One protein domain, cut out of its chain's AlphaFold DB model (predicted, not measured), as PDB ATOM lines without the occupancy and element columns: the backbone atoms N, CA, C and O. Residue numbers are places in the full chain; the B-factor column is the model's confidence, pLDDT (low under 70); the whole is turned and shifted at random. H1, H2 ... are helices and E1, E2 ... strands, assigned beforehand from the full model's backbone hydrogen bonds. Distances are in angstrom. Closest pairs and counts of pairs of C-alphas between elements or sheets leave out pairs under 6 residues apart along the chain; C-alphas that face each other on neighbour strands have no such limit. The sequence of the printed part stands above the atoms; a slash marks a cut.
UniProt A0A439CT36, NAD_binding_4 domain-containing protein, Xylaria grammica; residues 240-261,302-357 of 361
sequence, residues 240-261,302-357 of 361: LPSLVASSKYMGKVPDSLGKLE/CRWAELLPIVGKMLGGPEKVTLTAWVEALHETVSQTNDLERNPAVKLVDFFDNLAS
ATOM      1  N   LEU A 240     169.831 117.988  85.298       90.88
ATOM      2  CA  LEU A 240     168.778 118.228  84.307       90.88
ATOM      3  C   LEU A 240     167.364 118.129  84.907       90.88
ATOM      4  O   LEU A 240     166.591 119.073  84.725       90.88
ATOM      5  N   PRO A 241     166.982 117.064  85.645       90.44
ATOM      6  CA  PRO A 241     165.703 117.054  86.356       90.44
ATOM      7  C   PRO A 241     165.534 118.262  87.282       90.44
ATOM      8  O   PRO A 241     164.436 118.822  87.356       90.44
ATOM      9  N   SER A 242     166.620 118.696  87.933       90.25
ATOM     10  CA  SER A 242     166.599 119.872  88.800       90.25
ATOM     11  C   SER A 242     166.345 121.161  88.017       90.25
ATOM     12  O   SER A 242     165.502 121.959  88.430       90.25
ATOM     13  N   LEU A 243     166.999 121.338  86.864       94.00
ATOM     14  CA  LEU A 243     166.780 122.457  85.944       94.00
ATOM     15  C   LEU A 243     165.329 122.497  85.465       94.00
ATOM     16  O   LEU A 243     164.696 123.548  85.527       94.00
ATOM     17  N   VAL A 244     164.768 121.363  85.038       93.00
ATOM     18  CA  VAL A 244     163.389 121.287  84.525       93.00
ATOM     19  C   VAL A 244     162.366 121.617  85.616       93.00
ATOM     20  O   VAL A 244     161.464 122.428  85.392       93.00
ATOM     21  N   ALA A 245     162.504 121.030  86.809       91.69
ATOM     22  CA  ALA A 245     161.606 121.297  87.934       91.69
ATOM     23  C   ALA A 245     161.660 122.769  88.374       91.69
ATOM     24  O   ALA A 245     160.621 123.414  88.521       91.69
ATOM     25  N   SER A 246     162.868 123.317  88.493       94.12
ATOM     26  CA  SER A 246     163.093 124.703  88.916       94.12
ATOM     27  C   SER A 246     162.654 125.704  87.851       94.12
ATOM     28  O   SER A 246     162.079 126.737  88.176       94.12
ATOM     29  N   SER A 247     162.798 125.359  86.568       95.50
ATOM     30  CA  SER A 247     162.276 126.167  85.460       95.50
ATOM     31  C   SER A 247     160.757 126.316  85.528       95.50
ATOM     32  O   SER A 247     160.210 127.397  85.309       95.50
ATOM     33  N   LYS A 248     160.055 125.237  85.896       94.56
ATOM     34  CA  LYS A 248     158.609 125.284  86.140       94.56
ATOM     35  C   LYS A 248     158.258 126.144  87.354       94.56
ATOM     36  O   LYS A 248     157.254 126.845  87.313       94.56
ATOM     37  N   TYR A 249     159.045 126.069  88.425       93.69
ATOM     38  CA  TYR A 249     158.831 126.875  89.628       93.69
ATOM     39  C   TYR A 249     159.020 128.374  89.360       93.69
ATOM     40  O   TYR A 249     158.148 129.164  89.711       93.69
ATOM     41  N   MET A 250     160.112 128.751  88.689       94.69
ATOM     42  CA  MET A 250     160.446 130.146  88.382       94.69
ATOM     43  C   MET A 250     159.637 130.729  87.217       94.69
ATOM     44  O   MET A 250     159.663 131.935  86.995       94.69
ATOM     45  N   GLY A 251     158.957 129.883  86.434       96.00
ATOM     46  CA  GLY A 251     158.290 130.306  85.202       96.00
ATOM     47  C   GLY A 251     159.262 130.736  84.100       96.00
ATOM     48  O   GLY A 251     158.845 131.424  83.174       96.00
ATOM     49  N   LYS A 252     160.534 130.325  84.186       97.81
ATOM     50  CA  LYS A 252     161.619 130.667  83.255       97.81
ATOM     51  C   LYS A 252     162.369 129.408  82.831       97.81
ATOM     52  O   LYS A 252     162.649 128.565  83.674       97.81
ATOM     53  N   VAL A 253     162.738 129.279  81.562       97.06
ATOM     54  CA  VAL A 253     163.523 128.149  81.027       97.06
ATOM     55  C   VAL A 253     164.725 128.679  80.236       97.06
ATOM     56  O   VAL A 253     164.552 129.636  79.474       97.06
ATOM     57  N   PRO A 254     165.935 128.108  80.394       97.12
ATOM     58  CA  PRO A 254     167.106 128.616  79.697       97.12
ATOM     59  C   PRO A 254     167.056 128.242  78.211       97.12
ATOM     60  O   PRO A 254     166.620 127.155  77.824       97.12
ATOM     61  N   ASP A 255     167.508 129.159  77.366       95.69
ATOM     62  CA  ASP A 255     167.540 129.019  75.913       95.69
ATOM     63  C   ASP A 255     168.673 128.138  75.376       95.69
ATOM     64  O   ASP A 255     168.632 127.743  74.210       95.69
ATOM     65  N   SER A 256     169.641 127.825  76.230       94.88
ATOM     66  CA  SER A 256     170.852 127.056  75.961       94.88
ATOM     67  C   SER A 256     171.250 126.273  77.212       94.88
ATOM     68  O   SER A 256     170.839 126.607  78.326       94.88
ATOM     69  N   LEU A 257     172.072 125.239  77.036       92.94
ATOM     70  CA  LEU A 257     172.709 124.516  78.149       92.94
ATOM     71  C   LEU A 257     174.211 124.820  78.248       92.94
ATOM     72  O   LEU A 257     174.973 124.029  78.800       92.94
ATOM     73  N   GLY A 258     174.657 125.953  77.696       90.06
ATOM     74  CA  GLY A 258     176.062 126.361  77.712       90.06
ATOM     75  C   GLY A 258     176.971 125.286  77.111       90.06
ATOM     76  O   GLY A 258     176.778 124.845  75.980       90.06
ATOM     77  N   LYS A 259     177.951 124.820  77.891       83.38
ATOM     78  CA  LYS A 259     178.893 123.762  77.476       83.38
ATOM     79  C   LYS A 259     178.231 122.395  77.248       83.38
ATOM     80  O   LYS A 259     178.827 121.541  76.601       83.38
ATOM     81  N   LEU A 260     177.009 122.199  77.744       87.88
ATOM     82  CA  LEU A 260     176.217 120.973  77.601       87.88
ATOM     83  C   LEU A 260     175.118 121.106  76.526       87.88
ATOM     84  O   LEU A 260     174.099 120.424  76.583       87.88
ATOM     85  N   GLU A 261     175.301 122.008  75.554       90.44
ATOM     86  CA  GLU A 261     174.347 122.276  74.464       90.44
ATOM     87  C   GLU A 261     174.091 121.061  73.559       90.44
ATOM     88  O   GLU A 261     172.983 120.903  73.039       90.44
ATOM     89  N   CYS A 302     171.516 115.685  69.345       90.69
ATOM     90  CA  CYS A 302     170.697 116.853  69.025       90.69
ATOM     91  C   CYS A 302     171.116 118.038  69.895       90.69
ATOM     92  O   CYS A 302     171.880 117.883  70.847       90.69
ATOM     93  N   ARG A 303     170.639 119.236  69.580       93.56
ATOM     94  CA  ARG A 303     170.887 120.429  70.392       93.56
ATOM     95  C   ARG A 303     169.754 120.689  71.371       93.56
ATOM     96  O   ARG A 303     168.592 120.420  71.072       93.56
ATOM     97  N   TRP A 304     170.061 121.335  72.494       93.38
ATOM     98  CA  TRP A 304     169.032 121.792  73.436       93.38
ATOM     99  C   TRP A 304     167.932 122.622  72.768       93.38
ATOM    100  O   TRP A 304     166.750 122.420  73.047       93.38
ATOM    101  N   ALA A 305     168.303 123.493  71.827       90.88
ATOM    102  CA  ALA A 305     167.357 124.300  71.061       90.88
ATOM    103  C   ALA A 305     166.272 123.475  70.335       90.88
ATOM    104  O   ALA A 305     165.172 123.985  70.117       90.88
ATOM    105  N   GLU A 306     166.553 122.215  69.986       91.38
ATOM    106  CA  GLU A 306     165.604 121.303  69.335       91.38
ATOM    107  C   GLU A 306     164.628 120.669  70.339       91.38
ATOM    108  O   GLU A 306     163.460 120.447  70.014       91.38
ATOM    109  N   LEU A 307     165.067 120.431  71.580       89.12
ATOM    110  CA  LEU A 307     164.222 119.890  72.654       89.12
ATOM    111  C   LEU A 307     163.399 120.968  73.365       89.12
ATOM    112  O   LEU A 307     162.302 120.694  73.864       89.12
ATOM    113  N   LEU A 308     163.908 122.199  73.406       90.00
ATOM    114  CA  LEU A 308     163.331 123.306  74.161       90.00
ATOM    115  C   LEU A 308     161.841 123.575  73.857       90.00
ATOM    116  O   LEU A 308     161.092 123.788  74.812       90.00
ATOM    117  N   PRO A 309     161.341 123.519  72.601       90.12
ATOM    118  CA  PRO A 309     159.911 123.693  72.326       90.12
ATOM    119  C   PRO A 309     159.030 122.637  73.005       90.12
ATOM    120  O   PRO A 309     157.939 122.946  73.494       90.12
ATOM    121  N   ILE A 310     159.504 121.388  73.063       90.12
ATOM    122  CA  ILE A 310     158.792 120.277  73.703       90.12
ATOM    123  C   ILE A 310     158.794 120.481  75.218       90.12
ATOM    124  O   ILE A 310     157.736 120.420  75.847       90.12
ATOM    125  N   VAL A 311     159.961 120.797  75.789       88.25
ATOM    126  CA  VAL A 311     160.117 121.087  77.222       88.25
ATOM    127  C   VAL A 311     159.219 122.254  77.632       88.25
ATOM    128  O   VAL A 311     158.417 122.112  78.552       88.25
ATOM    129  N   GLY A 312     159.264 123.373  76.906       87.44
ATOM    130  CA  GLY A 312     158.437 124.550  77.176       87.44
ATOM    131  C   GLY A 312     156.943 124.225  77.177       87.44
ATOM    132  O   GLY A 312     156.234 124.574  78.123       87.44
ATOM    133  N   LYS A 313     156.460 123.469  76.179       88.50
ATOM    134  CA  LYS A 313     155.062 123.014  76.131       88.50
ATOM    135  C   LYS A 313     154.696 122.148  77.341       88.50
ATOM    136  O   LYS A 313     153.635 122.348  77.928       88.50
ATOM    137  N   MET A 314     155.554 121.202  77.724       88.19
ATOM    138  CA  MET A 314     155.308 120.312  78.865       88.19
ATOM    139  C   MET A 314     155.340 121.034  80.218       88.19
ATOM    140  O   MET A 314     154.656 120.611  81.151       88.19
ATOM    141  N   LEU A 315     156.099 122.127  80.331       90.75
ATOM    142  CA  LEU A 315     156.174 122.939  81.548       90.75
ATOM    143  C   LEU A 315     155.040 123.968  81.680       90.75
ATOM    144  O   LEU A 315     154.902 124.558  82.748       90.75
ATOM    145  N   GLY A 316     154.204 124.146  80.650       92.12
ATOM    146  CA  GLY A 316     153.103 125.118  80.652       92.12
ATOM    147  C   GLY A 316     153.454 126.478  80.042       92.12
ATOM    148  O   GLY A 316     152.745 127.446  80.290       92.12
ATOM    149  N   GLY A 317     154.520 126.548  79.240       91.75
ATOM    150  CA  GLY A 317     154.956 127.755  78.534       91.75
ATOM    151  C   GLY A 317     155.717 128.767  79.399       91.75
ATOM    152  O   GLY A 317     155.322 129.931  79.402       91.75
ATOM    153  N   PRO A 318     156.778 128.366  80.132       95.00
ATOM    154  CA  PRO A 318     157.633 129.320  80.834       95.00
ATOM    155  C   PRO A 318     158.293 130.303  79.855       95.00
ATOM    156  O   PRO A 318     158.504 129.987  78.680       95.00
ATOM    157  N   GLU A 319     158.657 131.479  80.357       97.44
ATOM    158  CA  GLU A 319     159.431 132.466  79.614       97.44
ATOM    159  C   GLU A 319     160.798 131.879  79.235       97.44
ATOM    160  O   GLU A 319     161.539 131.377  80.081       97.44
ATOM    161  N   LYS A 320     161.143 131.935  77.949       97.31
ATOM    162  CA  LYS A 320     162.471 131.552  77.471       97.31
ATOM    163  C   LYS A 320     163.445 132.700  77.745       97.31
ATOM    164  O   LYS A 320     163.253 133.789  77.213       97.31
ATOM    165  N   VAL A 321     164.496 132.434  78.514       97.75
ATOM    166  CA  VAL A 321     165.513 133.420  78.918       97.75
ATOM    167  C   VAL A 321     166.920 132.912  78.599       97.75
ATOM    168  O   VAL A 321     167.097 131.726  78.331       97.75
ATOM    169  N   THR A 322     167.930 133.783  78.636       97.06
ATOM    170  CA  THR A 322     169.329 133.340  78.516       97.06
ATOM    171  C   THR A 322     169.718 132.450  79.697       97.06
ATOM    172  O   THR A 322     169.154 132.587  80.787       97.06
ATOM    173  N   LEU A 323     170.696 131.555  79.517       96.00
ATOM    174  CA  LEU A 323     171.193 130.725  80.621       96.00
ATOM    175  C   LEU A 323     171.654 131.581  81.814       96.00
ATOM    176  O   LEU A 323     171.269 131.298  82.941       96.00
ATOM    177  N   THR A 324     172.383 132.675  81.575       95.88
ATOM    178  CA  THR A 324     172.795 133.618  82.629       95.88
ATOM    179  C   THR A 324     171.599 134.210  83.377       95.88
ATOM    180  O   THR A 324     171.562 134.147  84.600       95.88
ATOM    181  N   ALA A 325     170.577 134.695  82.665       96.69
ATOM    182  CA  ALA A 325     169.379 135.255  83.295       96.69
ATOM    183  C   ALA A 325     168.563 134.198  84.064       96.69
ATOM    184  O   ALA A 325     167.879 134.513  85.039       96.69
ATOM    185  N   TRP A 326     168.618 132.933  83.634       97.31
ATOM    186  CA  TRP A 326     168.024 131.822  84.376       97.31
ATOM    187  C   TRP A 326     168.762 131.564  85.695       97.31
ATOM    188  O   TRP A 326     168.115 131.357  86.718       97.31
ATOM    189  N   VAL A 327     170.097 131.615  85.685       95.62
ATOM    190  CA  VAL A 327     170.927 131.446  86.887       95.62
ATOM    191  C   VAL A 327     170.764 132.621  87.852       95.62
ATOM    192  O   VAL A 327     170.605 132.405  89.049       95.62
ATOM    193  N   GLU A 328     170.689 133.856  87.354       94.94
ATOM    194  CA  GLU A 328     170.362 135.034  88.172       94.94
ATOM    195  C   GLU A 328     168.999 134.877  88.865       94.94
ATOM    196  O   GLU A 328     168.888 135.067  90.076       94.94
ATOM    197  N   ALA A 329     167.973 134.435  88.128       94.56
ATOM    198  CA  ALA A 329     166.664 134.142  88.709       94.56
ATOM    199  C   ALA A 329     166.729 133.015  89.755       94.56
ATOM    200  O   ALA A 329     166.026 133.067  90.765       94.56
ATOM    201  N   LEU A 330     167.586 132.009  89.548       93.81
ATOM    202  CA  LEU A 330     167.817 130.954  90.531       93.81
ATOM    203  C   LEU A 330     168.410 131.531  91.826       93.81
ATOM    204  O   LEU A 330     167.897 131.224  92.901       93.81
ATOM    205  N   HIS A 331     169.409 132.413  91.740       91.50
ATOM    206  CA  HIS A 331     170.011 133.093  92.900       91.50
ATOM    207  C   HIS A 331     168.991 133.893  93.717       91.50
ATOM    208  O   HIS A 331     168.970 133.798  94.945       91.50
ATOM    209  N   GLU A 332     168.078 134.615  93.060       90.00
ATOM    210  CA  GLU A 332     167.017 135.380  93.736       90.00
ATOM    211  C   GLU A 332     166.125 134.491  94.624       90.00
ATOM    212  O   GLU A 332     165.642 134.916  95.679       90.00
ATOM    213  N   THR A 333     165.949 133.225  94.236       85.50
ATOM    214  CA  THR A 333     165.124 132.259  94.970       85.50
ATOM    215  C   THR A 333     165.849 131.535  96.108       85.50
ATOM    216  O   THR A 333     165.178 130.945  96.953       85.50
ATOM    217  N   VAL A 334     167.186 131.605  96.198       78.69
ATOM    218  CA  VAL A 334     167.983 130.925  97.246       78.69
ATOM    219  C   VAL A 334     167.592 131.404  98.649       78.69
ATOM    220  O   VAL A 334     167.537 130.621  99.596       78.69
ATOM    221  N   SER A 335     167.252 132.690  98.772       65.62
ATOM    222  CA  SER A 335     166.797 133.304 100.027       65.62
ATOM    223  C   SER A 335     165.406 132.829 100.487       65.62
ATOM    224  O   SER A 335     165.035 133.021 101.645       65.62
ATOM    225  N   GLN A 336     164.637 132.181  99.606       64.88
ATOM    226  CA  GLN A 336     163.276 131.710  99.856       64.88
ATOM    227  C   GLN A 336     163.307 130.215 100.216       64.88
ATOM    228  O   GLN A 336     162.965 129.340  99.424       64.88
ATOM    229  N   THR A 337     163.734 129.902 101.440       55.84
ATOM    230  CA  THR A 337     164.044 128.539 101.923       55.84
ATOM    231  C   THR A 337     162.866 127.555 101.999       55.84
ATOM    232  O   THR A 337     163.080 126.373 102.268       55.84
ATOM    233  N   ASN A 338     161.629 127.984 101.733       61.66
ATOM    234  CA  ASN A 338     160.437 127.164 101.975       61.66
ATOM    235  C   ASN A 338     160.067 126.179 100.845       61.66
ATOM    236  O   ASN A 338     159.218 125.324 101.077       61.66
ATOM    237  N   ASP A 339     160.695 126.242  99.661       69.75
ATOM    238  CA  ASP A 339     160.260 125.477  98.473       69.75
ATOM    239  C   ASP A 339     161.379 124.656  97.782       69.75
ATOM    240  O   ASP A 339     161.339 124.414  96.574       69.75
ATOM    241  N   LEU A 340     162.365 124.144  98.534       77.88
ATOM    242  CA  LEU A 340     163.490 123.347  97.990       77.88
ATOM    243  C   LEU A 340     163.073 122.093  97.192       77.88
ATOM    244  O   LEU A 340     163.834 121.617  96.352       77.88
ATOM    245  N   GLU A 341     161.884 121.541  97.442       81.31
ATOM    246  CA  GLU A 341     161.342 120.407  96.673       81.31
ATOM    247  C   GLU A 341     160.809 120.828  95.295       81.31
ATOM    248  O   GLU A 341     160.829 120.043  94.346       81.31
ATOM    249  N   ARG A 342     160.327 122.070  95.169       85.25
ATOM    250  CA  ARG A 342     159.814 122.632  93.909       85.25
ATOM    251  C   ARG A 342     160.907 123.341  93.118       85.25
ATOM    252  O   ARG A 342     160.804 123.408  91.897       85.25
ATOM    253  N   ASN A 343     161.945 123.807  93.807       89.25
ATOM    254  CA  ASN A 343     163.107 124.477  93.242       89.25
ATOM    255  C   ASN A 343     164.428 123.758  93.600       89.25
ATOM    256  O   ASN A 343     165.284 124.305  94.301       89.25
ATOM    257  N   PRO A 344     164.602 122.496  93.169       87.31
ATOM    258  CA  PRO A 344     165.763 121.683  93.533       87.31
ATOM    259  C   PRO A 344     167.098 122.187  92.962       87.31
ATOM    260  O   PRO A 344     168.145 121.824  93.496       87.31
ATOM    261  N   ALA A 345     167.088 123.025  91.916       88.12
ATOM    262  CA  ALA A 345     168.305 123.560  91.302       88.12
ATOM    263  C   ALA A 345     169.113 124.450  92.253       88.12
ATOM    264  O   ALA A 345     170.320 124.560  92.075       88.12
ATOM    265  N   VAL A 346     168.488 125.004  93.299       87.19
ATOM    266  CA  VAL A 346     169.164 125.800  94.341       87.19
ATOM    267  C   VAL A 346     170.313 125.021  94.991       87.19
ATOM    268  O   VAL A 346     171.334 125.600  95.344       87.19
ATOM    269  N   LYS A 347     170.193 123.691  95.096       82.44
ATOM    270  CA  LYS A 347     171.246 122.824  95.657       82.44
ATOM    271  C   LYS A 347     172.443 122.630  94.722       82.44
ATOM    272  O   LYS A 347     173.429 122.030  95.126       82.44
ATOM    273  N   LEU A 348     172.325 123.078  93.475       83.88
ATOM    274  CA  LEU A 348     173.307 122.937  92.404       83.88
ATOM    275  C   LEU A 348     173.659 124.307  91.805       83.88
ATOM    276  O   LEU A 348     174.056 124.381  90.645       83.88
ATOM    277  N   VAL A 349     173.480 125.395  92.562       86.56
ATOM    278  CA  VAL A 349     173.686 126.757  92.051       86.56
ATOM    279  C   VAL A 349     175.102 126.947  91.499       86.56
ATOM    280  O   VAL A 349     175.241 127.362  90.355       86.56
ATOM    281  N   ASP A 350     176.122 126.461  92.213       82.25
ATOM    282  CA  ASP A 350     177.522 126.517  91.772       82.25
ATOM    283  C   ASP A 350     177.748 125.763  90.450       82.25
ATOM    284  O   ASP A 350     178.539 126.176  89.600       82.25
ATOM    285  N   PHE A 351     177.042 124.646  90.236       84.06
ATOM    286  CA  PHE A 351     177.102 123.916  88.969       84.06
ATOM    287  C   PHE A 351     176.520 124.757  87.827       84.06
ATOM    288  O   PHE A 351     177.115 124.824  86.752       84.06
ATOM    289  N   PHE A 352     175.380 125.413  88.049       89.00
ATOM    290  CA  PHE A 352     174.747 126.241  87.026       89.00
ATOM    291  C   PHE A 352     175.505 127.548  86.763       89.00
ATOM    292  O   PHE A 352     175.595 127.951  85.604       89.00
ATOM    293  N   ASP A 353     176.124 128.151  87.782       87.62
ATOM    294  CA  ASP A 353     177.058 129.272  87.621       87.62
ATOM    295  C   ASP A 353     178.221 128.874  86.703       87.62
ATOM    296  O   ASP A 353     178.514 129.547  85.711       87.62
ATOM    297  N   ASN A 354     178.840 127.719  86.970       84.69
ATOM    298  CA  ASN A 354     179.913 127.186  86.131       84.69
ATOM    299  C   ASN A 354     179.446 126.893  84.700       84.69
ATOM    300  O   ASN A 354     180.181 127.170  83.748       84.69
ATOM    301  N   LEU A 355     178.228 126.366  84.541       86.38
ATOM    302  CA  LEU A 355     177.627 126.078  83.240       86.38
ATOM    303  C   LEU A 355     177.371 127.351  82.419       86.38
ATOM    304  O   LEU A 355     177.541 127.328  81.199       86.38
ATOM    305  N   ALA A 356     176.979 128.440  83.086       87.38
ATOM    306  CA  ALA A 356     176.736 129.749  82.484       87.38
ATOM    307  C   ALA A 356     178.024 130.550  82.228       87.38
ATOM    308  O   ALA A 356     178.015 131.488  81.431       87.38
ATOM    309  N   SER A 357     179.127 130.208  82.899       80.69
ATOM    310  CA  SER A 357     180.398 130.924  82.776       80.69
ATOM    311  C   SER A 357     181.181 130.555  81.500       80.69
ATOM    312  O   SER A 357     181.564 129.403  81.270       80.69
TER     313      SER A 357
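This is residues 240 to 261 and 302 to 357 of the 361 residues of the protein "NAD_binding_4 domain-containing protein" of Xylaria grammica (UniProt A0A439CT36). H1 and strand E1 form the middle, with the helical hairpin H3 and H4 packed at one end and H2 at the other; E2 pairs with E1. The printed part has 78 residues, mostly helix, ordered H1 E1 H2 E2 H3 H4, with a parallel two-stranded sheet. It is compact, radius of gyration of the C-alphas 11.5 A, spanning 34 by 28 by 18 A.

H1, residues 240 to 250, begins at C-alpha (168.778, 118.228, 84.307) and is 15.1 A long. E1 is 252 to 254, H2 304 to 315, 15.2 A, E2 319 to 321, H3 323 to 334, 16.9 A. H4, 344 to 356, 17.5 A, ends at (176.736, 129.749, 82.484).

H1 touches H4 about perpendicular, 74 degrees; closest C-alphas Ser 242 and Ala 345, 4.8 A. H3 and H4 touch, closest C-alphas Thr 324 and Ala 356, 5.5 A. H2 is apart from both. N 253 and O 319 are 2.8 A apart, within hydrogen-bond range. O i to N i+4 pairs are all within range in H1 and H3, 6 of 8 in H2, 6 of 9 in H4.

Residues 262 to 301 are cut out, C-alphas 261 and 302 being 8.5 A apart. Residues 335 to 339 have pLDDT under 70.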